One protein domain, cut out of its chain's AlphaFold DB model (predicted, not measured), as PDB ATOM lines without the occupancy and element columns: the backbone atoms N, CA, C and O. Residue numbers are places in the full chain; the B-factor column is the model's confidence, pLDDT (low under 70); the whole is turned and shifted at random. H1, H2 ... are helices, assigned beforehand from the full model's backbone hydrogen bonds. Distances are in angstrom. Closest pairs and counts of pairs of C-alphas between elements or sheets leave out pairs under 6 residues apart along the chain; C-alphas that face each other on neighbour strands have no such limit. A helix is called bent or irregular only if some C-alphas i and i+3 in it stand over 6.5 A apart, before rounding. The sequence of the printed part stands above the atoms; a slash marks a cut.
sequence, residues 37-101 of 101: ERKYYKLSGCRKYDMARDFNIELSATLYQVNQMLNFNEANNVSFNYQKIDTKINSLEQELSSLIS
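Overview. This is residues 37 to 101 of the 101 residues of an uncharacterized protein of Euzebyella marina (UniProt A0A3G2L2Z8). A long helical hairpin: H2, the longest helix, runs one way, and the shorter H3 folds back beside it, with the one-turn helix H1 near the end of the hairpin where H2 begins and H3 ends. At the opposite end, residues 70 to 77, of which 70 to 75 belong to H2, stick out past the body. The printed part has 65 residues with three named helices, in the order H1, H2, H3, and no named strand; the class is all helix. The whole is loose, with a radius of gyration of the C-alphas of 14.8 A, and a rod in outline, spanning 48 by 18 by 17 A.

Arrangement. H2, residues 49 to 75, and H3, residues 82 to 100, touch, with 11 pairs of C-alphas within 8 A. Their closest C-alphas are those of Ala 52 and Leu 99, 6.9 A apart. They run opposite ways at a shallow tilt of 28 degrees, and their centres are 11.8 A apart; the two form a helical hairpin. H1, residues 37 to 40, only just touches H3, with 3 pairs of C-alphas within 8 A, and H3 touches it with residues 99 to 100 alone. The closest C-alphas of that pair are those of Tyr 40 and Ile 100, 5.9 A apart. H1 and H2 are close but not clearly touching: their closest C-alphas, those of Tyr 40 and Ala 52, are 8.0 A apart. In H2 and H3 every pair of O of residue i and N of residue i+4 is within hydrogen-bond range. H1, with four residues, is too short for such a pair, and its one pair of O of residue i and N of residue i+3 is not within range.

Along the chain. H2 has 27 residues, from Tyr 49, with its C-alpha at (278.384, 259.661, 221.744), to Ala 75, with its C-alpha at (245.208, 251.798, 240.642), and measures 39.0 A from first to last C-alpha. H3 has 19 residues, from Tyr 82 to Ile 100, whose C-alpha is at (278.436, 247.905, 221.681), and measures 27.2 A. H1 runs from Glu 37 to Tyr 40 and measures 5.8 A. No helix is bent or irregular.

Size, cuts and confidence. The two C-alphas farthest apart are those of Gly 45 and Asn 77, at 47.9 A. Without residues 70 to 77, which stand free, the body has 57 residues and spans 46 by 18 by 17 A. The printed part has no cut. Both links are short: 8 residues between H1 and H2, and 6 between H2 and H3. The printed part ends at Ser 101, the chain's last residue, whose C-alpha is 14.0 A from that of Glu 37. The mean pLDDT of the printed part is 87.2; it is under 70 at residues 45 to 46 and 73 to 79.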
ATOM      1  N   GLU A  37     275.351 250.533 230.229       92.94
ATOM      2  CA  GLU A  37     276.286 251.172 231.163       92.94
ATOM      3  C   GLU A  37     277.574 250.354 231.318       92.94
ATOM      4  O   GLU A  37     278.683 250.879 231.248       92.94
ATOM      5  N   ARG A  38     277.450 249.029 231.455       92.00
ATOM      6  CA  ARG A  38     278.611 248.152 231.635       92.00
ATOM      7  C   ARG A  38     279.492 248.045 230.393       92.00
ATOM      8  O   ARG A  38     280.692 247.818 230.546       92.00
ATOM      9  N   LYS A  39     278.914 248.085 229.190       91.56
ATOM     10  CA  LYS A  39     279.655 247.863 227.940       91.56
ATOM     11  C   LYS A  39     280.106 249.167 227.304       91.56
ATOM     12  O   LYS A  39     281.295 249.299 227.051       91.56
ATOM     13  N   TYR A  40     279.196 250.112 227.087       88.81
ATOM     14  CA  TYR A  40     279.486 251.356 226.377       88.81
ATOM     15  C   TYR A  40     280.580 252.172 227.077       88.81
ATOM     16  O   TYR A  40     281.573 252.513 226.447       88.81
ATOM     17  N   TYR A  41     280.487 252.377 228.397       85.19
ATOM     18  CA  TYR A  41     281.503 253.137 229.142       85.19
ATOM     19  C   TYR A  41     282.862 252.431 229.269       85.19
ATOM     20  O   TYR A  41     283.832 253.047 229.701       85.19
ATOM     21  N   LYS A  42     282.948 251.144 228.907       86.00
ATOM     22  CA  LYS A  42     284.214 250.398 228.852       86.00
ATOM     23  C   LYS A  42     284.842 250.376 227.457       86.00
ATOM     24  O   LYS A  42     285.957 249.878 227.325       86.00
ATOM     25  N   LEU A  43     284.153 250.875 226.427       84.06
ATOM     26  CA  LEU A  43     284.733 251.007 225.092       84.06
ATOM     27  C   LEU A  43     285.770 252.135 225.107       84.06
ATOM     28  O   LEU A  43     285.503 253.237 225.585       84.06
ATOM     29  N   SER A  44     286.976 251.852 224.615       74.38
ATOM     30  CA  SER A  44     288.047 252.842 224.550       74.38
ATOM     31  C   SER A  44     287.777 253.853 223.431       74.38
ATOM     32  O   SER A  44     287.596 253.504 222.265       74.38
ATOM     33  N   GLY A  45     287.768 255.134 223.805       69.56
ATOM     34  CA  GLY A  45     287.385 256.238 222.932       69.56
ATOM     35  C   GLY A  45     285.866 256.381 222.856       69.56
ATOM     36  O   GLY A  45     285.170 255.454 222.455       69.56
ATOM     37  N   CYS A  46     285.349 257.558 223.221       65.44
ATOM     38  CA  CYS A  46     283.930 257.919 223.120       65.44
ATOM     39  C   CYS A  46     283.471 258.007 221.653       65.44
ATOM     40  O   CYS A  46     283.174 259.083 221.137       65.44
ATOM     41  N   ARG A  47     283.452 256.879 220.947       73.62
ATOM     42  CA  ARG A  47     282.909 256.773 219.595       73.62
ATOM     43  C   ARG A  47     281.399 256.601 219.717       73.62
ATOM     44  O   ARG A  47     280.939 255.822 220.543       73.62
ATOM     45  N   LYS A  48     280.643 257.304 218.868       84.81
ATOM     46  CA  LYS A  48     279.169 257.256 218.815       84.81
ATOM     47  C   LYS A  48     278.461 257.877 220.038       84.81
ATOM     48  O   LYS A  48     277.400 257.400 220.428       84.81
ATOM     49  N   TYR A  49     279.013 258.953 220.617       88.44
ATOM     50  CA  TYR A  49     278.384 259.661 221.744       88.44
ATOM     51  C   TYR A  49     276.939 260.079 221.456       88.44
ATOM     52  O   TYR A  49     276.073 259.816 222.283       88.44
ATOM     53  N   ASP A  50     276.671 260.659 220.284       90.50
ATOM     54  CA  ASP A  50     275.321 261.111 219.926       90.50
ATOM     55  C   ASP A  50     274.332 259.941 219.891       90.50
ATOM     56  O   ASP A  50     273.292 259.989 220.540       90.50
ATOM     57  N   MET A  51     274.717 258.824 219.265       90.88
ATOM     58  CA  MET A  51     273.892 257.612 219.242       90.88
ATOM     59  C   MET A  51     273.666 257.041 220.651       90.88
ATOM     60  O   MET A  51     272.571 256.591 220.971       90.88
ATOM     61  N   ALA A  52     274.689 257.053 221.509       92.75
ATOM     62  CA  ALA A  52     274.572 256.573 222.883       92.75
ATOM     63  C   ALA A  52     273.693 257.490 223.749       92.75
ATOM     64  O   ALA A  52     272.959 257.008 224.614       92.75
ATOM     65  N   ARG A  53     273.755 258.804 223.511       93.88
ATOM     66  CA  ARG A  53     272.891 259.800 224.149       93.88
ATOM     67  C   ARG A  53     271.438 259.570 223.751       93.88
ATOM     68  O   ARG A  53     270.600 259.472 224.646       93.88
ATOM     69  N   ASP A  54     271.165 259.453 222.456       95.75
ATOM     70  CA  ASP A  54     269.815 259.228 221.933       95.75
ATOM     71  C   ASP A  54     269.243 257.915 222.475       95.75
ATOM     72  O   ASP A  54     268.177 257.917 223.093       95.75
ATOM     73  N   PHE A  55     270.016 256.827 222.400       95.75
ATOM     74  CA  PHE A  55     269.650 255.538 222.985       95.75
ATOM     75  C   PHE A  55     269.294 255.649 224.477       95.75
ATOM     76  O   PHE A  55     268.270 255.129 224.921       95.75
ATOM     77  N   ASN A  56     270.113 256.341 225.277       95.94
ATOM     78  CA  ASN A  56     269.869 256.474 226.715       95.94
ATOM     79  C   ASN A  56     268.608 257.303 227.027       95.94
ATOM     80  O   ASN A  56     267.889 256.991 227.984       95.94
ATOM     81  N   ILE A  57     268.322 258.335 226.226       97.50
ATOM     82  CA  ILE A  57     267.091 259.132 226.331       97.50
ATOM     83  C   ILE A  57     265.878 258.251 226.027       97.50
ATOM     84  O   ILE A  57     264.946 258.192 226.833       97.50
ATOM     85  N   GLU A  58     265.899 257.529 224.908       97.81
ATOM     86  CA  GLU A  58     264.781 256.680 224.497       97.81
ATOM     87  C   GLU A  58     264.531 255.520 225.465       97.81
ATOM     88  O   GLU A  58     263.380 255.229 225.815       97.81
ATOM     89  N   LEU A  59     265.602 254.891 225.952       97.81
ATOM     90  CA  LEU A  59     265.533 253.854 226.974       97.81
ATOM     91  C   LEU A  59     264.878 254.385 228.251       97.81
ATOM     92  O   LEU A  59     263.971 253.749 228.792       97.81
ATOM     93  N   SER A  60     265.299 255.564 228.713       97.62
ATOM     94  CA  SER A  60     264.758 256.192 229.922       97.62
ATOM     95  C   SER A  60     263.286 256.574 229.759       97.62
ATOM     96  O   SER A  60     262.485 256.322 230.660       97.62
ATOM     97  N   ALA A  61     262.904 257.117 228.600       97.19
ATOM     98  CA  ALA A  61     261.519 257.463 228.290       97.19
ATOM     99  C   ALA A  61     260.612 256.221 228.254       97.19
ATOM    100  O   ALA A  61     259.530 256.219 228.845       97.19
ATOM    101  N   THR A  62     261.076 255.137 227.625       96.31
ATOM    102  CA  THR A  62     260.335 253.867 227.553       96.31
ATOM    103  C   THR A  62     260.173 253.247 228.942       96.31
ATOM    104  O   THR A  62     259.090 252.793 229.307       96.31
ATOM    105  N   LEU A  63     261.231 253.277 229.756       96.44
ATOM    106  CA  LEU A  63     261.223 252.768 231.126       96.44
ATOM    107  C   LEU A  63     260.275 253.572 232.028       96.44
ATOM    108  O   LEU A  63     259.515 252.981 232.793       96.44
ATOM    109  N   TYR A  64     260.249 254.900 231.883       95.25
ATOM    110  CA  TYR A  64     259.263 255.750 232.551       95.25
ATOM    111  C   TYR A  64     257.832 255.382 232.145       95.25
ATOM    112  O   TYR A  64     256.989 255.178 233.014       95.25
ATOM    113  N   GLN A  65     257.562 255.227 230.845       92.88
ATOM    114  CA  GLN A  65     256.233 254.859 230.354       92.88
ATOM    115  C   GLN A  65     255.758 253.512 230.923       92.88
ATOM    116  O   GLN A  65     254.621 253.418 231.383       92.88
ATOM    117  N   VAL A  66     256.615 252.486 230.934       92.62
ATOM    118  CA  VAL A  66     256.273 251.165 231.491       92.62
ATOM    119  C   VAL A  66     256.013 251.239 232.996       92.62
ATOM    120  O   VAL A  66     255.031 250.670 233.466       92.62
ATOM    121  N   ASN A  67     256.837 251.967 233.752       91.19
ATOM    122  CA  ASN A  67     256.628 252.132 235.194       91.19
ATOM    123  C   ASN A  67     255.343 252.909 235.504       91.19
ATOM    124  O   ASN A  67     254.623 252.551 236.431       91.19
ATOM    125  N   GLN A  68     255.013 253.929 234.707       90.00
ATOM    126  CA  GLN A  68     253.727 254.614 234.827       90.00
ATOM    127  C   GLN A  68     252.574 253.641 234.581       90.00
ATOM    128  O   GLN A  68     251.637 253.606 235.370       90.00
ATOM    129  N   MET A  69     252.654 252.804 233.543       87.94
ATOM    130  CA  MET A  69     251.628 251.790 233.279       87.94
ATOM    131  C   MET A  69     251.494 250.769 234.408       87.94
ATOM    132  O   MET A  69     250.371 250.387 234.713       87.94
ATOM    133  N   LEU A  70     252.593 250.358 235.047       86.25
ATOM    134  CA  LEU A  70     252.555 249.499 236.237       86.25
ATOM    135  C   LEU A  70     251.785 250.173 237.377       86.25
ATOM    136  O   LEU A  70     250.805 249.616 237.862       86.25
ATOM    137  N   ASN A  71     252.158 251.408 237.722       83.31
ATOM    138  CA  ASN A  71     251.514 252.167 238.796       83.31
ATOM    139  C   ASN A  71     250.026 252.439 238.505       83.31
ATOM    140  O   ASN A  71     249.189 252.390 239.404       83.31
ATOM    141  N   PHE A  72     249.676 252.728 237.247       78.06
ATOM    142  CA  PHE A  72     248.289 252.966 236.850       78.06
ATOM    143  C   PHE A  72     247.463 251.682 236.791       78.06
ATOM    144  O   PHE A  72     246.306 251.740 237.185       78.06
ATOM    145  N   ASN A  73     248.025 250.546 236.359       66.38
ATOM    146  CA  ASN A  73     247.319 249.259 236.386       66.38
ATOM    147  C   ASN A  73     247.014 248.794 237.812       66.38
ATOM    148  O   ASN A  73     245.973 248.186 238.037       66.38
ATOM    149  N   GLU A  74     247.891 249.092 238.773       64.94
ATOM    150  CA  GLU A  74     247.620 248.817 240.188       64.94
ATOM    151  C   GLU A  74     246.446 249.658 240.725       64.94
ATOM    152  O   GLU A  74     245.719 249.203 241.606       64.94
ATOM    153  N   ALA A  75     246.224 250.858 240.171       61.53
ATOM    154  CA  ALA A  75     245.208 251.798 240.642       61.53
ATOM    155  C   ALA A  75     243.886 251.768 239.852       61.53
ATOM    156  O   ALA A  75     242.834 252.040 240.424       61.53
ATOM    157  N   ASN A  76     243.912 251.484 238.545       61.06
ATOM    158  CA  ASN A  76     242.766 251.588 237.641       61.06
ATOM    159  C   ASN A  76     242.889 250.563 236.500       61.06
ATOM    160  O   ASN A  76     243.902 250.519 235.810       61.06
ATOM    161  N   ASN A  77     241.835 249.775 236.261       62.69
ATOM    162  CA  ASN A  77     241.761 248.716 235.241       62.69
ATOM    163  C   ASN A  77     241.796 249.256 233.790       62.69
ATOM    164  O   ASN A  77     240.798 249.187 233.068       62.69
ATOM    165  N   VAL A  78     242.925 249.819 233.355       65.25
ATOM    166  CA  VAL A  78     243.105 250.441 232.037       65.25
ATOM    167  C   VAL A  78     243.803 249.473 231.082       65.25
ATOM    168  O   VAL A  78     244.854 248.916 231.375       65.25
ATOM    169  N   SER A  79     243.235 249.283 229.889       68.06
ATOM    170  CA  SER A  79     243.866 248.477 228.841       68.06
ATOM    171  C   SER A  79     244.951 249.283 228.121       68.06
ATOM    172  O   SER A  79     244.663 250.307 227.499       68.06
ATOM    173  N   PHE A  80     246.202 248.823 228.191       72.94
ATOM    174  CA  PHE A  80     247.338 249.449 227.510       72.94
ATOM    175  C   PHE A  80     247.679 248.752 226.185       72.94
ATOM    176  O   PHE A  80     247.556 247.536 226.046       72.94
ATOM    177  N   ASN A  81     248.175 249.515 225.202       80.75
ATOM    178  CA  ASN A  81     248.704 248.953 223.957       80.75
ATOM    179  C   ASN A  81     250.136 248.420 224.168       80.75
ATOM    180  O   ASN A  81     251.122 249.131 223.959       80.75
ATOM    181  N   TYR A  82     250.235 247.154 224.570       85.50
ATOM    182  CA  TYR A  82     251.504 246.471 224.839       85.50
ATOM    183  C   TYR A  82     252.372 246.260 223.590       85.50
ATOM    184  O   TYR A  82     253.595 246.245 223.695       85.50
ATOM    185  N   GLN A  83     251.770 246.147 222.401       87.62
ATOM    186  CA  GLN A  83     252.498 245.874 221.153       87.62
ATOM    187  C   GLN A  83     253.444 247.016 220.780       87.62
ATOM    188  O   GLN A  83     254.571 246.779 220.341       87.62
ATOM    189  N   LYS A  84     253.011 248.266 220.994       90.62
ATOM    190  CA  LYS A  84     253.844 249.443 220.729       90.62
ATOM    191  C   LYS A  84     255.091 249.462 221.618       90.62
ATOM    192  O   LYS A  84     256.180 249.769 221.137       90.62
ATOM    193  N   ILE A  85     254.935 249.125 222.898       92.25
ATOM    194  CA  ILE A  85     256.046 249.087 223.856       92.25
ATOM    195  C   ILE A  85     256.992 247.938 223.537       92.25
ATOM    196  O   ILE A  85     258.197 248.156 223.495       92.25
ATOM    197  N   ASP A  86     256.466 246.744 223.262       92.88
ATOM    198  CA  ASP A  86     257.305 245.595 222.918       92.88
ATOM    199  C   ASP A  86     258.136 245.868 221.654       92.88
ATOM    200  O   ASP A  86     259.344 245.649 221.639       92.88
ATOM    201  N   THR A  87     257.529 246.495 220.639       95.25
ATOM    202  CA  THR A  87     258.243 246.936 219.429       95.25
ATOM    203  C   THR A  87     259.373 247.918 219.757       95.25
ATOM    204  O   THR A  87     260.478 247.783 219.232       95.25
ATOM    205  N   LYS A  88     259.132 248.887 220.652       96.00
ATOM    206  CA  LYS A  88     260.159 249.853 221.073       96.00
ATOM    207  C   LYS A  88     261.290 249.175 221.853       96.00
ATOM    208  O   LYS A  88     262.450 249.492 221.613       96.00
ATOM    209  N   ILE A  89     260.971 248.215 222.724       96.38
ATOM    210  CA  ILE A  89     261.971 247.404 223.438       96.38
ATOM    211  C   ILE A  89     262.851 246.647 222.439       96.38
ATOM    212  O   ILE A  89     264.072 246.703 222.554       96.38
ATOM    213  N   ASN A  90     262.256 246.009 221.429       96.56
ATOM    214  CA  ASN A  90     263.007 245.278 220.407       96.56
ATOM    215  C   ASN A  90     263.917 246.213 219.578       96.56
ATOM    216  O   ASN A  90     265.053 245.845 219.282       96.56
ATOM    217  N   SER A  91     263.471 247.439 219.258       97.19
ATOM    218  CA  SER A  91     264.317 248.467 218.613       97.19
ATOM    219  C   SER A  91     265.535 248.811 219.473       97.19
ATOM    220  O   SER A  91     266.669 248.726 219.006       97.19
ATOM    221  N   LEU A  92     265.312 249.090 220.763       97.81
ATOM    222  CA  LEU A  92     266.380 249.394 221.720       97.81
ATOM    223  C   LEU A  92     267.381 248.233 221.855       97.81
ATOM    224  O   LEU A  92     268.582 248.457 221.996       97.81
ATOM    225  N   GLU A  93     266.929 246.977 221.791       96.81
ATOM    226  CA  GLU A  93     267.830 245.815 221.792       96.81
ATOM    227  C   GLU A  93     268.762 245.784 220.574       96.81
ATOM    228  O   GLU A  93     269.953 245.459 220.713       96.81
ATOM    229  N   GLN A  94     268.253 246.144 219.394       95.94
ATOM    230  CA  GLN A  94     269.056 246.220 218.174       95.94
ATOM    231  C   GLN A  94     270.019 247.407 218.198       95.94
ATOM    232  O   GLN A  94     271.214 247.220 217.972       95.94
ATOM    233  N   GLU A  95     269.536 248.594 218.561       95.25
ATOM    234  CA  GLU A  95     270.355 249.806 218.677       95.25
ATOM    235  C   GLU A  95     271.502 249.617 219.671       95.25
ATOM    236  O   GLU A  95     272.659 249.923 219.363       95.25
ATOM    237  N   LEU A  96     271.221 249.019 220.837       94.31
ATOM    238  CA  LEU A  96     272.263 248.707 221.806       94.31
ATOM    239  C   LEU A  96     273.312 247.769 221.210       94.31
ATOM    240  O   LEU A  96     274.500 247.935 221.481       94.31
ATOM    241  N   SER A  97     272.891 246.784 220.418       92.56
ATOM    242  CA  SER A  97     273.805 245.839 219.776       92.56
ATOM    243  C   SER A  97     274.740 246.541 218.788       92.56
ATOM    244  O   SER A  97     275.928 246.240 218.799       92.56
ATOM    245  N   SER A  98     274.254 247.528 218.028       90.50
ATOM    246  CA  SER A  98     275.070 248.366 217.130       90.50
ATOM    247  C   SER A  98     275.983 249.364 217.858       90.50
ATOM    248  O   SER A  98     277.016 249.781 217.323       90.50
ATOM    249  N   LEU A  99     275.611 249.784 219.069       89.81
ATOM    250  CA  LEU A  99     276.424 250.671 219.907       89.81
ATOM    251  C   LEU A  99     277.620 249.952 220.535       89.81
ATOM    252  O   LEU A  99     278.687 250.548 220.661       89.81
ATOM    253  N   ILE A 100     277.434 248.693 220.940       88.38
ATOM    254  CA  ILE A 100     278.436 247.905 221.681       88.38
ATOM    255  C   ILE A 100     279.193 246.882 220.824       88.38
ATOM    256  O   ILE A 100     280.001 246.137 221.384       88.38
ATOM    257  N   SER A 101     278.872 246.790 219.530       83.38
ATOM    258  CA  SER A 101     279.638 246.050 218.519       83.38
ATOM    259  C   SER A 101     280.896 246.815 218.136       83.38
ATOM    260  O   SER A 101     281.973 246.187 218.147       83.38
TER     261      SER A 101